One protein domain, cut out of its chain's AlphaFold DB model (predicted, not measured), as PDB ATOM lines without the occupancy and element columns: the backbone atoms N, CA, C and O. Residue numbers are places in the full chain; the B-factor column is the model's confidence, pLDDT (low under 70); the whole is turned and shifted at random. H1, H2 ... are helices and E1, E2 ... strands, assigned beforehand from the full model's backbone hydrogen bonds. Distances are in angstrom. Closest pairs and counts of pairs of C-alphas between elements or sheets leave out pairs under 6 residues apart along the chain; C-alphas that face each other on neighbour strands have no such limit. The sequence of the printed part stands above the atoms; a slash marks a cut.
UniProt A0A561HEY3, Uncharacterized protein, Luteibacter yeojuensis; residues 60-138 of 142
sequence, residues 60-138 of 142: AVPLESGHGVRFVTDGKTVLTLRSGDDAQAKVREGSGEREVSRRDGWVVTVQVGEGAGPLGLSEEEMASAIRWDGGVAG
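AT A GLANCE: This is residues 60 to 138 of the 142 residues of an uncharacterized protein of Luteibacter yeojuensis (UniProt A0A561HEY3). A strongly twisted sheet of five antiparallel strands has the helix H1 packed over one face, above E5. After E5 the chain folds back through an unnamed stretch to a short helix, H2, and a short strand, E6, which come near the edge strand E4 and are apart from H1. The printed part has 79 residues with two named helices and six named strands, in the order E1 E2 E3 H1 E4 E5 H2 E6; across the sheet the order is E1 E2 E3 E5 E4. The class is mixed, helices and strands, and the whole is compact, with a radius of gyration of the C-alphas of 12.4 A and spans of 35 by 25 by 21 A.

IN THESE COORDINATES: E1, residues 60 to 62, begins at C-alpha 60 at (177.063, 115.258, 150.328). E2, residues 67 to 73, is 20.4 A long. E3, residues 76 to 84, is 23.8 A long and bends by 51 degrees at residue 79. H1, residues 86 to 94, is 12.4 A long and begins at C-alpha 86 at (166.477, 109.323, 171.412). E4, residues 98 to 103, is 15.3 A long, and E5, residues 106 to 112, is 19.8 A long. H2 is residues 123 to 129. E6, residues 130 to 132, ends at C-alpha 132 at (178.005, 120.974, 167.303).

HOW THE PARTS SIT: The sheet is strongly twisted, but only just, with C-alphas up to 4.5 A off its best plane. E1, E2 and E3 form a meander, each strand the antiparallel neighbour of the one before. E1 and E2 are a hairpin, with N 61 and O 70 2.8 A apart, within hydrogen-bond range. E2 and E3 are a hairpin too, with N 71 and O 79 2.8 A apart. E3 and E5 are antiparallel at 163 degrees, with N 82 and O 109 2.9 A apart. The hairpin E4 and E5 has N 108 and O 101 2.8 A apart. E3, H1 and E4 form a split strand-helix-strand unit, two strands running the same way with E5 between them in the sheet, and its crossover is right-handed. H1 is on the sheet over E5, at a height over the sheet of 8.4 A, and runs along the strands, at 13 degrees to E5 on the local plane; the closest C-alphas of H1 and E5 are those of Ala 89 and Val 107, 6.3 A apart. H2 only grazes the sheet, with residues 123 to 129; its closest C-alphas with E4 are those of Ala 127 and Val 100, 6.6 A apart. H2 and E6 meet only through their link. E6 pairs with no named strand; its closest C-alphas with E4 are those of Ile 130 and Ser 101, 7.1 A apart. In H1 and H2 every O i to N i+4 pair is within hydrogen-bond range.

THE WHOLE: The two C-alphas farthest apart are those of Asp 74 and Asp 104, at 35.1 A. The printed part has no cut and no long link; the link from E5 to H2, 10 residues, is short and the other links are tight. The mean pLDDT of the printed part is 92.0, and one printed residue, 138, is under 70.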
ATOM      1  N   ALA A  60     178.116 115.298 149.323       96.12
ATOM      2  CA  ALA A  60     177.063 115.258 150.328       96.12
ATOM      3  C   ALA A  60     175.694 115.323 149.645       96.12
ATOM      4  O   ALA A  60     175.381 116.313 148.987       96.12
ATOM      5  N   VAL A  61     174.874 114.292 149.829       96.44
ATOM      6  CA  VAL A  61     173.504 114.230 149.315       96.44
ATOM      7  C   VAL A  61     172.550 114.174 150.508       96.44
ATOM      8  O   VAL A  61     172.545 113.166 151.219       96.44
ATOM      9  N   PRO A  62     171.770 115.236 150.780       94.94
ATOM     10  CA  PRO A  62     170.764 115.218 151.839       94.94
ATOM     11  C   PRO A  62     169.780 114.059 151.656       94.94
ATOM     12  O   PRO A  62     169.466 113.674 150.528       94.94
ATOM     13  N   LEU A  63     169.302 113.489 152.758       94.00
ATOM     14  CA  LEU A  63     168.291 112.436 152.690       94.00
ATOM     15  C   LEU A  63     166.937 113.019 152.259       94.00
ATOM     16  O   LEU A  63     166.565 114.108 152.680       94.00
ATOM     17  N   GLU A  64     166.185 112.273 151.449       89.50
ATOM     18  CA  GLU A  64     164.844 112.691 150.999       89.50
ATOM     19  C   GLU A  64     163.829 112.737 152.148       89.50
ATOM     20  O   GLU A  64     162.860 113.493 152.110       89.50
ATOM     21  N   SER A  65     164.055 111.926 153.183       85.06
ATOM     22  CA  SER A  65     163.208 111.846 154.366       85.06
ATOM     23  C   SER A  65     164.055 111.820 155.634       85.06
ATOM     24  O   SER A  65     164.960 110.991 155.762       85.06
ATOM     25  N   GLY A  66     163.689 112.667 156.596       85.94
ATOM     26  CA  GLY A  66     164.378 112.794 157.879       85.94
ATOM     27  C   GLY A  66     165.594 113.724 157.833       85.94
ATOM     28  O   GLY A  66     165.926 114.296 156.798       85.94
ATOM     29  N   HIS A  67     166.247 113.880 158.983       90.75
ATOM     30  CA  HIS A  67     167.441 114.710 159.134       90.75
ATOM     31  C   HIS A  67     168.694 113.869 158.899       90.75
ATOM     32  O   HIS A  67     168.868 112.820 159.528       90.75
ATOM     33  N   GLY A  68     169.555 114.309 157.985       93.62
ATOM     34  CA  GLY A  68     170.808 113.630 157.704       93.62
ATOM     35  C   GLY A  68     171.280 113.750 156.263       93.62
ATOM     36  O   GLY A  68     170.694 114.425 155.414       93.62
ATOM     37  N   VAL A  69     172.366 113.039 155.988       97.12
ATOM     38  CA  VAL A  69     173.103 113.107 154.732       97.12
ATOM     39  C   VAL A  69     173.701 111.759 154.386       97.12
ATOM     40  O   VAL A  69     174.170 111.009 155.243       97.12
ATOM     41  N   ARG A  70     173.729 111.468 153.093       97.19
ATOM     42  CA  ARG A  70     174.505 110.387 152.511       97.19
ATOM     43  C   ARG A  70     175.742 110.969 151.846       97.19
ATOM     44  O   ARG A  70     175.638 111.816 150.963       97.19
ATOM     45  N   PHE A  71     176.909 110.485 152.239       97.12
ATOM     46  CA  PHE A  71     178.158 110.804 151.567       97.12
ATOM     47  C   PHE A  71     178.439 109.758 150.498       97.12
ATOM     48  O   PHE A  71     178.506 108.562 150.797       97.12
ATOM     49  N   VAL A  72     178.567 110.200 149.250       97.06
ATOM     50  CA  VAL A  72     178.674 109.322 148.080       97.06
ATOM     51  C   VAL A  72     179.921 109.619 147.256       97.06
ATOM     52  O   VAL A  72     180.355 110.763 147.159       97.06
ATOM     53  N   THR A  73     180.467 108.580 146.636       95.06
ATOM     54  CA  THR A  73     181.549 108.643 145.644       95.06
ATOM     55  C   THR A  73     181.235 107.629 144.552       95.06
ATOM     56  O   THR A  73     180.827 106.512 144.865       95.06
ATOM     57  N   ASP A  74     181.360 108.006 143.281       92.88
ATOM     58  CA  ASP A  74     181.122 107.103 142.138       92.88
ATOM     59  C   ASP A  74     179.800 106.307 142.224       92.88
ATOM     60  O   ASP A  74     179.731 105.120 141.905       92.88
ATOM     61  N   GLY A  75     178.738 106.946 142.731       91.56
ATOM     62  CA  GLY A  75     177.417 106.333 142.919       91.56
ATOM     63  C   GLY A  75     177.292 105.376 144.113       91.56
ATOM     64  O   GLY A  75     176.210 104.844 144.349       91.56
ATOM     65  N   LYS A  76     178.356 105.168 144.896       95.75
ATOM     66  CA  LYS A  76     178.363 104.314 146.091       95.75
ATOM     67  C   LYS A  76     178.344 105.141 147.368       95.75
ATOM     68  O   LYS A  76     179.012 106.167 147.476       95.75
ATOM     69  N   THR A  77     177.614 104.655 148.368       96.75
ATOM     70  CA  THR A  77     177.594 105.253 149.707       96.75
ATOM     71  C   THR A  77     178.883 104.931 150.450       96.75
ATOM     72  O   THR A  77     179.190 103.761 150.669       96.75
ATOM     73  N   VAL A  78     179.595 105.968 150.886       96.38
ATOM     74  CA  VAL A  78     180.749 105.868 151.790       96.38
ATOM     75  C   VAL A  78     180.250 105.744 153.227       96.38
ATOM     76  O   VAL A  78     180.581 104.788 153.924       96.38
ATOM     77  N   LEU A  79     179.401 106.679 153.658       96.25
ATOM     78  CA  LEU A  79     178.688 106.603 154.932       96.25
ATOM     79  C   LEU A  79     177.420 107.456 154.907       96.25
ATOM     80  O   LEU A  79     177.294 108.388 154.113       96.25
ATOM     81  N   THR A  80     176.481 107.129 155.784       97.19
ATOM     82  CA  THR A  80     175.257 107.900 156.016       97.19
ATOM     83  C   THR A  80     175.262 108.396 157.452       97.19
ATOM     84  O   THR A  80     175.465 107.597 158.363       97.19
ATOM     85  N   LEU A  81     175.036 109.694 157.647       96.69
ATOM     86  CA  LEU A  81     174.729 110.270 158.952       96.69
ATOM     87  C   LEU A  81     173.241 110.557 159.029       96.69
ATOM     88  O   LEU A  81     172.655 111.066 158.071       96.69
ATOM     89  N   ARG A  82     172.642 110.258 160.175       96.44
ATOM     90  CA  ARG A  82     171.258 110.607 160.466       96.44
ATOM     91  C   ARG A  82     171.174 111.249 161.830       96.44
ATOM     92  O   ARG A  82     171.746 110.737 162.783       96.44
ATOM     93  N   SER A  83     170.382 112.302 161.923       95.50
ATOM     94  CA  SER A  83     170.065 112.950 163.187       95.50
ATOM     95  C   SER A  83     168.624 112.672 163.577       95.50
ATOM     96  O   SER A  83     167.774 112.365 162.732       95.50
ATOM     97  N   GLY A  84     168.355 112.658 164.870       95.12
ATOM     98  CA  GLY A  84     167.025 112.409 165.402       95.12
ATOM     99  C   GLY A  84     166.994 112.498 166.915       95.12
ATOM    100  O   GLY A  84     168.020 112.744 167.544       95.12
ATOM    101  N   ASP A  85     165.816 112.283 167.481       95.44
ATOM    102  CA  ASP A  85     165.666 112.130 168.924       95.44
ATOM    103  C   ASP A  85     166.162 110.754 169.416       95.44
ATOM    104  O   ASP A  85     166.535 109.864 168.644       95.44
ATOM    105  N   ASP A  86     166.127 110.569 170.732       94.19
ATOM    106  CA  ASP A  86     166.477 109.323 171.412       94.19
ATOM    107  C   ASP A  86     165.710 108.085 170.940       94.19
ATOM    108  O   ASP A  86     166.267 106.987 170.866       94.19
ATOM    109  N   ALA A  87     164.414 108.229 170.658       94.81
ATOM    110  CA  ALA A  87     163.592 107.104 170.237       94.81
ATOM    111  C   ALA A  87     163.993 106.665 168.824       94.81
ATOM    112  O   ALA A  87     164.156 105.472 168.562       94.81
ATOM    113  N   GLN A  88     164.222 107.630 167.936       94.88
ATOM    114  CA  GLN A  88     164.714 107.392 166.586       94.88
ATOM    115  C   GLN A  88     166.118 106.778 166.596       94.88
ATOM    116  O   GLN A  88     166.365 105.836 165.843       94.88
ATOM    117  N   ALA A  89     167.018 107.263 167.454       94.25
ATOM    118  CA  ALA A  89     168.364 106.715 167.595       94.25
ATOM    119  C   ALA A  89     168.349 105.245 168.030       94.25
ATOM    120  O   ALA A  89     168.959 104.411 167.368       94.25
ATOM    121  N   LYS A  90     167.562 104.895 169.056       94.25
ATOM    122  CA  LYS A  90     167.439 103.506 169.535       94.25
ATOM    123  C   LYS A  90     166.911 102.549 168.470       94.25
ATOM    124  O   LYS A  90     167.381 101.417 168.361       94.25
ATOM    125  N   VAL A  91     165.942 102.991 167.665       94.94
ATOM    126  CA  VAL A  91     165.439 102.194 166.533       94.94
ATOM    127  C   VAL A  91     166.551 101.956 165.505       94.94
ATOM    128  O   VAL A  91     166.695 100.842 165.005       94.94
ATOM    129  N   ARG A  92     167.360 102.980 165.211       94.56
ATOM    130  CA  ARG A  92     168.474 102.890 164.257       94.56
ATOM    131  C   ARG A  92     169.610 102.009 164.772       94.56
ATOM    132  O   ARG A  92     170.125 101.194 164.008       94.56
ATOM    133  N   GLU A  93     169.945 102.093 166.054       93.62
ATOM    134  CA  GLU A  93     170.913 101.194 166.694       93.62
ATOM    135  C   GLU A  93     170.480  99.730 166.602       93.62
ATOM    136  O   GLU A  93     171.271  98.870 166.219       93.62
ATOM    137  N   GLY A  94     169.191  99.449 166.827       90.69
ATOM    138  CA  GLY A  94     168.621  98.117 166.618       90.69
ATOM    139  C   GLY A  94     168.728  97.609 165.172       90.69
ATOM    140  O   GLY A  94     168.696  96.401 164.944       90.69
ATOM    141  N   SER A  95     168.892  98.511 164.197       91.12
ATOM    142  CA  SER A  95     169.122  98.188 162.780       91.12
ATOM    143  C   SER A  95     170.603  98.143 162.374       91.12
ATOM    144  O   SER A  95     170.909  97.934 161.200       91.12
ATOM    145  N   GLY A  96     171.523  98.314 163.330       90.69
ATOM    146  CA  GLY A  96     172.970  98.249 163.111       90.69
ATOM    147  C   GLY A  96     173.652  99.588 162.820       90.69
ATOM    148  O   GLY A  96     174.829  99.594 162.459       90.69
ATOM    149  N   GLU A  97     172.957 100.722 162.964       94.50
ATOM    150  CA  GLU A  97     173.626 102.028 163.026       94.50
ATOM    151  C   GLU A  97     174.310 102.225 164.386       94.50
ATOM    152  O   GLU A  97     173.985 101.560 165.365       94.50
ATOM    153  N   ARG A  98     175.263 103.156 164.465       94.38
ATOM    154  CA  ARG A  98     175.998 103.453 165.701       94.38
ATOM    155  C   ARG A  98     175.865 104.921 166.084       94.38
ATOM    156  O   ARG A  98     176.075 105.779 165.230       94.38
ATOM    157  N   GLU A  99     175.591 105.220 167.352       94.75
ATOM    158  CA  GLU A  99     175.684 106.586 167.883       94.75
ATOM    159  C   GLU A  99     177.131 107.109 167.781       94.75
ATOM    160  O   GLU A  99     178.104 106.431 168.128       94.75
ATOM    161  N   VAL A 100     177.281 108.323 167.252       93.56
ATOM    162  CA  VAL A 100     178.578 109.004 167.090       93.56
ATOM    163  C   VAL A 100     178.642 110.345 167.795       93.56
ATOM    164  O   VAL A 100     179.737 110.862 167.999       93.56
ATOM    165  N   SER A 101     177.499 110.935 168.134       93.06
ATOM    166  CA  SER A 101     177.451 112.164 168.911       93.06
ATOM    167  C   SER A 101     176.044 112.436 169.415       93.06
ATOM    168  O   SER A 101     175.072 112.140 168.724       93.06
ATOM    169  N   ARG A 102     175.938 113.083 170.570       93.81
ATOM    170  CA  ARG A 102     174.681 113.499 171.187       93.81
ATOM    171  C   ARG A 102     174.817 114.885 171.797       93.81
ATOM    172  O   ARG A 102     175.848 115.194 172.402       93.81
ATOM    173  N   ARG A 103     173.765 115.700 171.664       93.19
ATOM    174  CA  ARG A 103     173.639 117.003 172.327       93.19
ATOM    175  C   ARG A 103     172.203 117.531 172.290       93.19
ATOM    176  O   ARG A 103     171.538 117.416 171.272       93.19
ATOM    177  N   ASP A 104     171.750 118.155 173.381       89.62
ATOM    178  CA  ASP A 104     170.490 118.921 173.446       89.62
ATOM    179  C   ASP A 104     169.259 118.153 172.899       89.62
ATOM    180  O   ASP A 104     168.402 118.712 172.218       89.62
ATOM    181  N   GLY A 105     169.181 116.844 173.183       91.00
ATOM    182  CA  GLY A 105     168.098 115.954 172.730       91.00
ATOM    183  C   GLY A 105     168.248 115.415 171.303       91.00
ATOM    184  O   GLY A 105     167.466 114.556 170.899       91.00
ATOM    185  N   TRP A 106     169.262 115.864 170.564       94.25
ATOM    186  CA  TRP A 106     169.637 115.324 169.264       94.25
ATOM    187  C   TRP A 106     170.717 114.261 169.392       94.25
ATOM    188  O   TRP A 106     171.704 114.414 170.115       94.25
ATOM    189  N   VAL A 107     170.550 113.200 168.618       95.25
ATOM    190  CA  VAL A 107     171.483 112.091 168.490       95.25
ATOM    191  C   VAL A 107     171.839 111.931 167.023       95.25
ATOM    192  O   VAL A 107     170.958 111.871 166.162       95.25
ATOM    193  N   VAL A 108     173.136 111.851 166.744       95.31
ATOM    194  CA  VAL A 108     173.686 111.560 165.425       95.31
ATOM    195  C   VAL A 108     174.097 110.095 165.396       95.31
ATOM    196  O   VAL A 108     174.954 109.662 166.170       95.31
ATOM    197  N   THR A 109     173.506 109.338 164.479       95.75
ATOM    198  CA  THR A 109     173.860 107.950 164.189       95.75
ATOM    199  C   THR A 109     174.578 107.849 162.849       95.75
ATOM    200  O   THR A 109     174.365 108.657 161.938       95.75
ATOM    201  N   VAL A 110     175.457 106.857 162.726       95.56
ATOM    202  CA  VAL A 110     176.191 106.558 161.499       95.56
ATOM    203  C   VAL A 110     175.902 105.150 161.004       95.56
ATOM    204  O   VAL A 110     175.883 104.189 161.773       95.56
ATOM    205  N   GLN A 111     175.779 105.032 159.687       95.94
ATOM    206  CA  GLN A 111     175.829 103.772 158.963       95.94
ATOM    207  C   GLN A 111     176.980 103.816 157.959       95.94
ATOM    208  O   GLN A 111     177.004 104.672 157.069       95.94
ATOM    209  N   VAL A 112     177.937 102.899 158.079       94.81
ATOM    210  CA  VAL A 112     179.023 102.770 157.097       94.81
ATOM    211  C   VAL A 112     178.480 102.064 155.857       94.81
ATOM    212  O   VAL A 112     177.796 101.049 155.968       94.81
ATOM    213  N   GLY A 113     178.746 102.623 154.677       92.31
ATOM    214  CA  GLY A 113     178.331 102.035 153.409       92.31
ATOM    215  C   GLY A 113     179.402 101.131 152.799       92.31
ATOM    216  O   GLY A 113     180.579 101.191 153.146       92.31
ATOM    217  N   GLU A 114     179.004 100.319 151.823       88.25
ATOM    218  CA  GLU A 114     179.903  99.406 151.100       88.25
ATOM    219  C   GLU A 114     180.960 100.139 150.254       88.25
ATOM    220  O   GLU A 114     181.997  99.579 149.907       88.25
ATOM    221  N   GLY A 115     180.712 101.412 149.928       86.25
ATOM    222  CA  GLY A 115     181.645 102.286 149.225       86.25
ATOM    223  C   GLY A 115     182.729 102.887 150.119       86.25
ATOM    224  O   GLY A 115     183.501 103.703 149.625       86.25
ATOM    225  N   ALA A 116     182.790 102.528 151.409       87.62
ATOM    226  CA  ALA A 116     183.759 103.088 152.343       87.62
ATOM    227  C   ALA A 116     185.200 102.869 151.868       87.62
ATOM    228  O   ALA A 116     185.893 103.846 151.611       87.62
ATOM    229  N   GLY A 117     185.643 101.618 151.698       89.69
ATOM    230  CA  GLY A 117     186.989 101.285 151.210       89.69
ATOM    231  C   GLY A 117     188.088 102.227 151.751       89.69
ATOM    232  O   GLY A 117     188.151 102.444 152.962       89.69
ATOM    233  N   PRO A 118     188.923 102.847 150.893       89.75
ATOM    234  CA  PRO A 118     189.965 103.792 151.323       89.75
ATOM    235  C   PRO A 118     189.429 105.146 151.840       89.75
ATOM    236  O   PRO A 118     190.175 105.943 152.413       89.75
ATOM    237  N   LEU A 119     188.146 105.435 151.629       93.56
ATOM    238  CA  LEU A 119     187.458 106.639 152.096       93.56
ATOM    239  C   LEU A 119     186.742 106.426 153.437       93.56
ATOM    240  O   LEU A 119     186.225 107.395 153.989       93.56
ATOM    241  N   GLY A 120     186.737 105.205 153.980       92.81
ATOM    242  CA  GLY A 120     186.222 104.915 155.315       92.81
ATOM    243  C   GLY A 120     186.943 105.740 156.378       92.81
ATOM    244  O   GLY A 120     188.106 106.103 156.202       92.81
ATOM    245  N   LEU A 121     186.237 106.066 157.458       92.88
ATOM    246  CA  LEU A 121     186.781 106.831 158.580       92.88
ATOM    247  C   LEU A 121     187.201 105.889 159.701       92.88
ATOM    248  O   LEU A 121     186.479 104.932 159.992       92.88
ATOM    249  N   SER A 122     188.330 106.180 160.347       91.06
ATOM    250  CA  SER A 122     188.660 105.549 161.628       91.06
ATOM    251  C   SER A 122     187.695 106.007 162.732       91.06
ATOM    252  O   SER A 122     186.930 106.963 162.555       91.06
ATOM    253  N   GLU A 123     187.718 105.345 163.892       86.81
ATOM    254  CA  GLU A 123     186.921 105.789 165.043       86.81
ATOM    255  C   GLU A 123     187.321 107.197 165.501       86.81
ATOM    256  O   GLU A 123     186.450 108.016 165.784       86.81
ATOM    257  N   GLU A 124     188.618 107.514 165.501       87.38
ATOM    258  CA  GLU A 124     189.143 108.826 165.886       87.38
ATOM    259  C   GLU A 124     188.751 109.917 164.883       87.38
ATOM    260  O   GLU A 124     188.371 111.028 165.268       87.38
ATOM    261  N   GLU A 125     188.807 109.606 163.585       91.25
ATOM    262  CA  GLU A 125     188.340 110.516 162.539       91.25
ATOM    263  C   GLU A 125     186.841 110.771 162.676       91.25
ATOM    264  O   GLU A 125     186.411 111.916 162.600       91.25
ATOM    265  N   MET A 126     186.043 109.735 162.948       91.25
ATOM    266  CA  MET A 126     184.605 109.892 163.163       91.25
ATOM    267  C   MET A 126     184.298 110.737 164.405       91.25
ATOM    268  O   MET A 126     183.478 111.651 164.338       91.25
ATOM    269  N   ALA A 127     184.967 110.457 165.525       84.88
ATOM    270  CA  ALA A 127     184.756 111.164 166.787       84.88
ATOM    271  C   ALA A 127     185.120 112.656 166.694       84.88
ATOM    272  O   ALA A 127     184.500 113.493 167.343       84.88
ATOM    273  N   SER A 128     186.113 113.000 165.869       86.81
ATOM    274  CA  SER A 128     186.534 114.389 165.644       86.81
ATOM    275  C   SER A 128     185.794 115.088 164.498       86.81
ATOM    276  O   SER A 128     185.832 116.319 164.418       86.81
ATOM    277  N   ALA A 129     185.105 114.340 163.630       92.06
ATOM    278  CA  ALA A 129     184.422 114.892 162.465       92.06
ATOM    279  C   ALA A 129     183.167 115.694 162.824       92.06
ATOM    280  O   ALA A 129     182.833 116.629 162.098       92.06
ATOM    281  N   ILE A 130     182.472 115.357 163.914       92.81
ATOM    282  CA  ILE A 130     181.227 116.026 164.313       92.81
ATOM    283  C   ILE A 130     181.516 117.142 165.313       92.81
ATOM    284  O   ILE A 130     182.102 116.943 166.377       92.81
ATOM    285  N   ARG A 131     181.064 118.347 164.971       93.31
ATOM    286  CA  ARG A 131     181.186 119.543 165.800       93.31
ATOM    287  C   ARG A 131     179.828 120.208 165.894       93.31
ATOM    288  O   ARG A 131     179.316 120.675 164.884       93.31
ATOM    289  N   TRP A 132     179.258 120.260 167.091       93.62
ATOM    290  CA  TRP A 132     178.005 120.974 167.303       93.62
ATOM    291  C   TRP A 132     178.233 122.479 167.222       93.62
ATOM    292  O   TRP A 132     179.315 122.985 167.553       93.62
ATOM    293  N   ASP A 133     177.191 123.194 166.824       91.31
ATOM    294  CA  ASP A 133     177.223 124.643 166.717       91.31
ATOM    295  C   ASP A 133     177.590 125.284 168.063       91.31
ATOM    296  O   ASP A 133     177.269 124.790 169.150       91.31
ATOM    297  N   GLY A 134     178.369 126.365 167.999       85.56
ATOM    298  CA  GLY A 134     179.060 126.920 169.168       85.56
ATOM    299  C   GLY A 134     180.400 126.246 169.487       85.56
ATOM    300  O   GLY A 134     181.039 126.603 170.471       85.56
ATOM    301  N   GLY A 135     180.867 125.309 168.654       75.56
ATOM    302  CA  GLY A 135     182.221 124.757 168.749       75.56
ATOM    303  C   GLY A 135     182.402 123.763 169.895       75.56
ATOM    304  O   GLY A 135     183.501 123.639 170.441       75.56
ATOM    305  N   VAL A 136     181.350 123.034 170.252       75.69
ATOM    306  CA  VAL A 136     181.387 122.035 171.327       75.69
ATOM    307  C   VAL A 136     181.477 120.637 170.710       75.69
ATOM    308  O   VAL A 136     180.814 120.341 169.714       75.69
ATOM    309  N   ALA A 137     182.346 119.785 171.259       73.12
ATOM    310  CA  ALA A 137     182.361 118.366 170.901       73.12
ATOM    311  C   ALA A 137     181.161 117.697 171.578       73.12
ATOM    312  O   ALA A 137     180.897 117.985 172.741       73.12
ATOM    313  N   GLY A 138     180.417 116.860 170.859       69.88
ATOM    314  CA  GLY A 138     179.313 116.132 171.483       69.88
ATOM    315  C   GLY A 138     179.805 114.929 172.266       69.88
ATOM    316  O   GLY A 138     180.953 114.504 172.119       69.88
TER     317      GLY A 138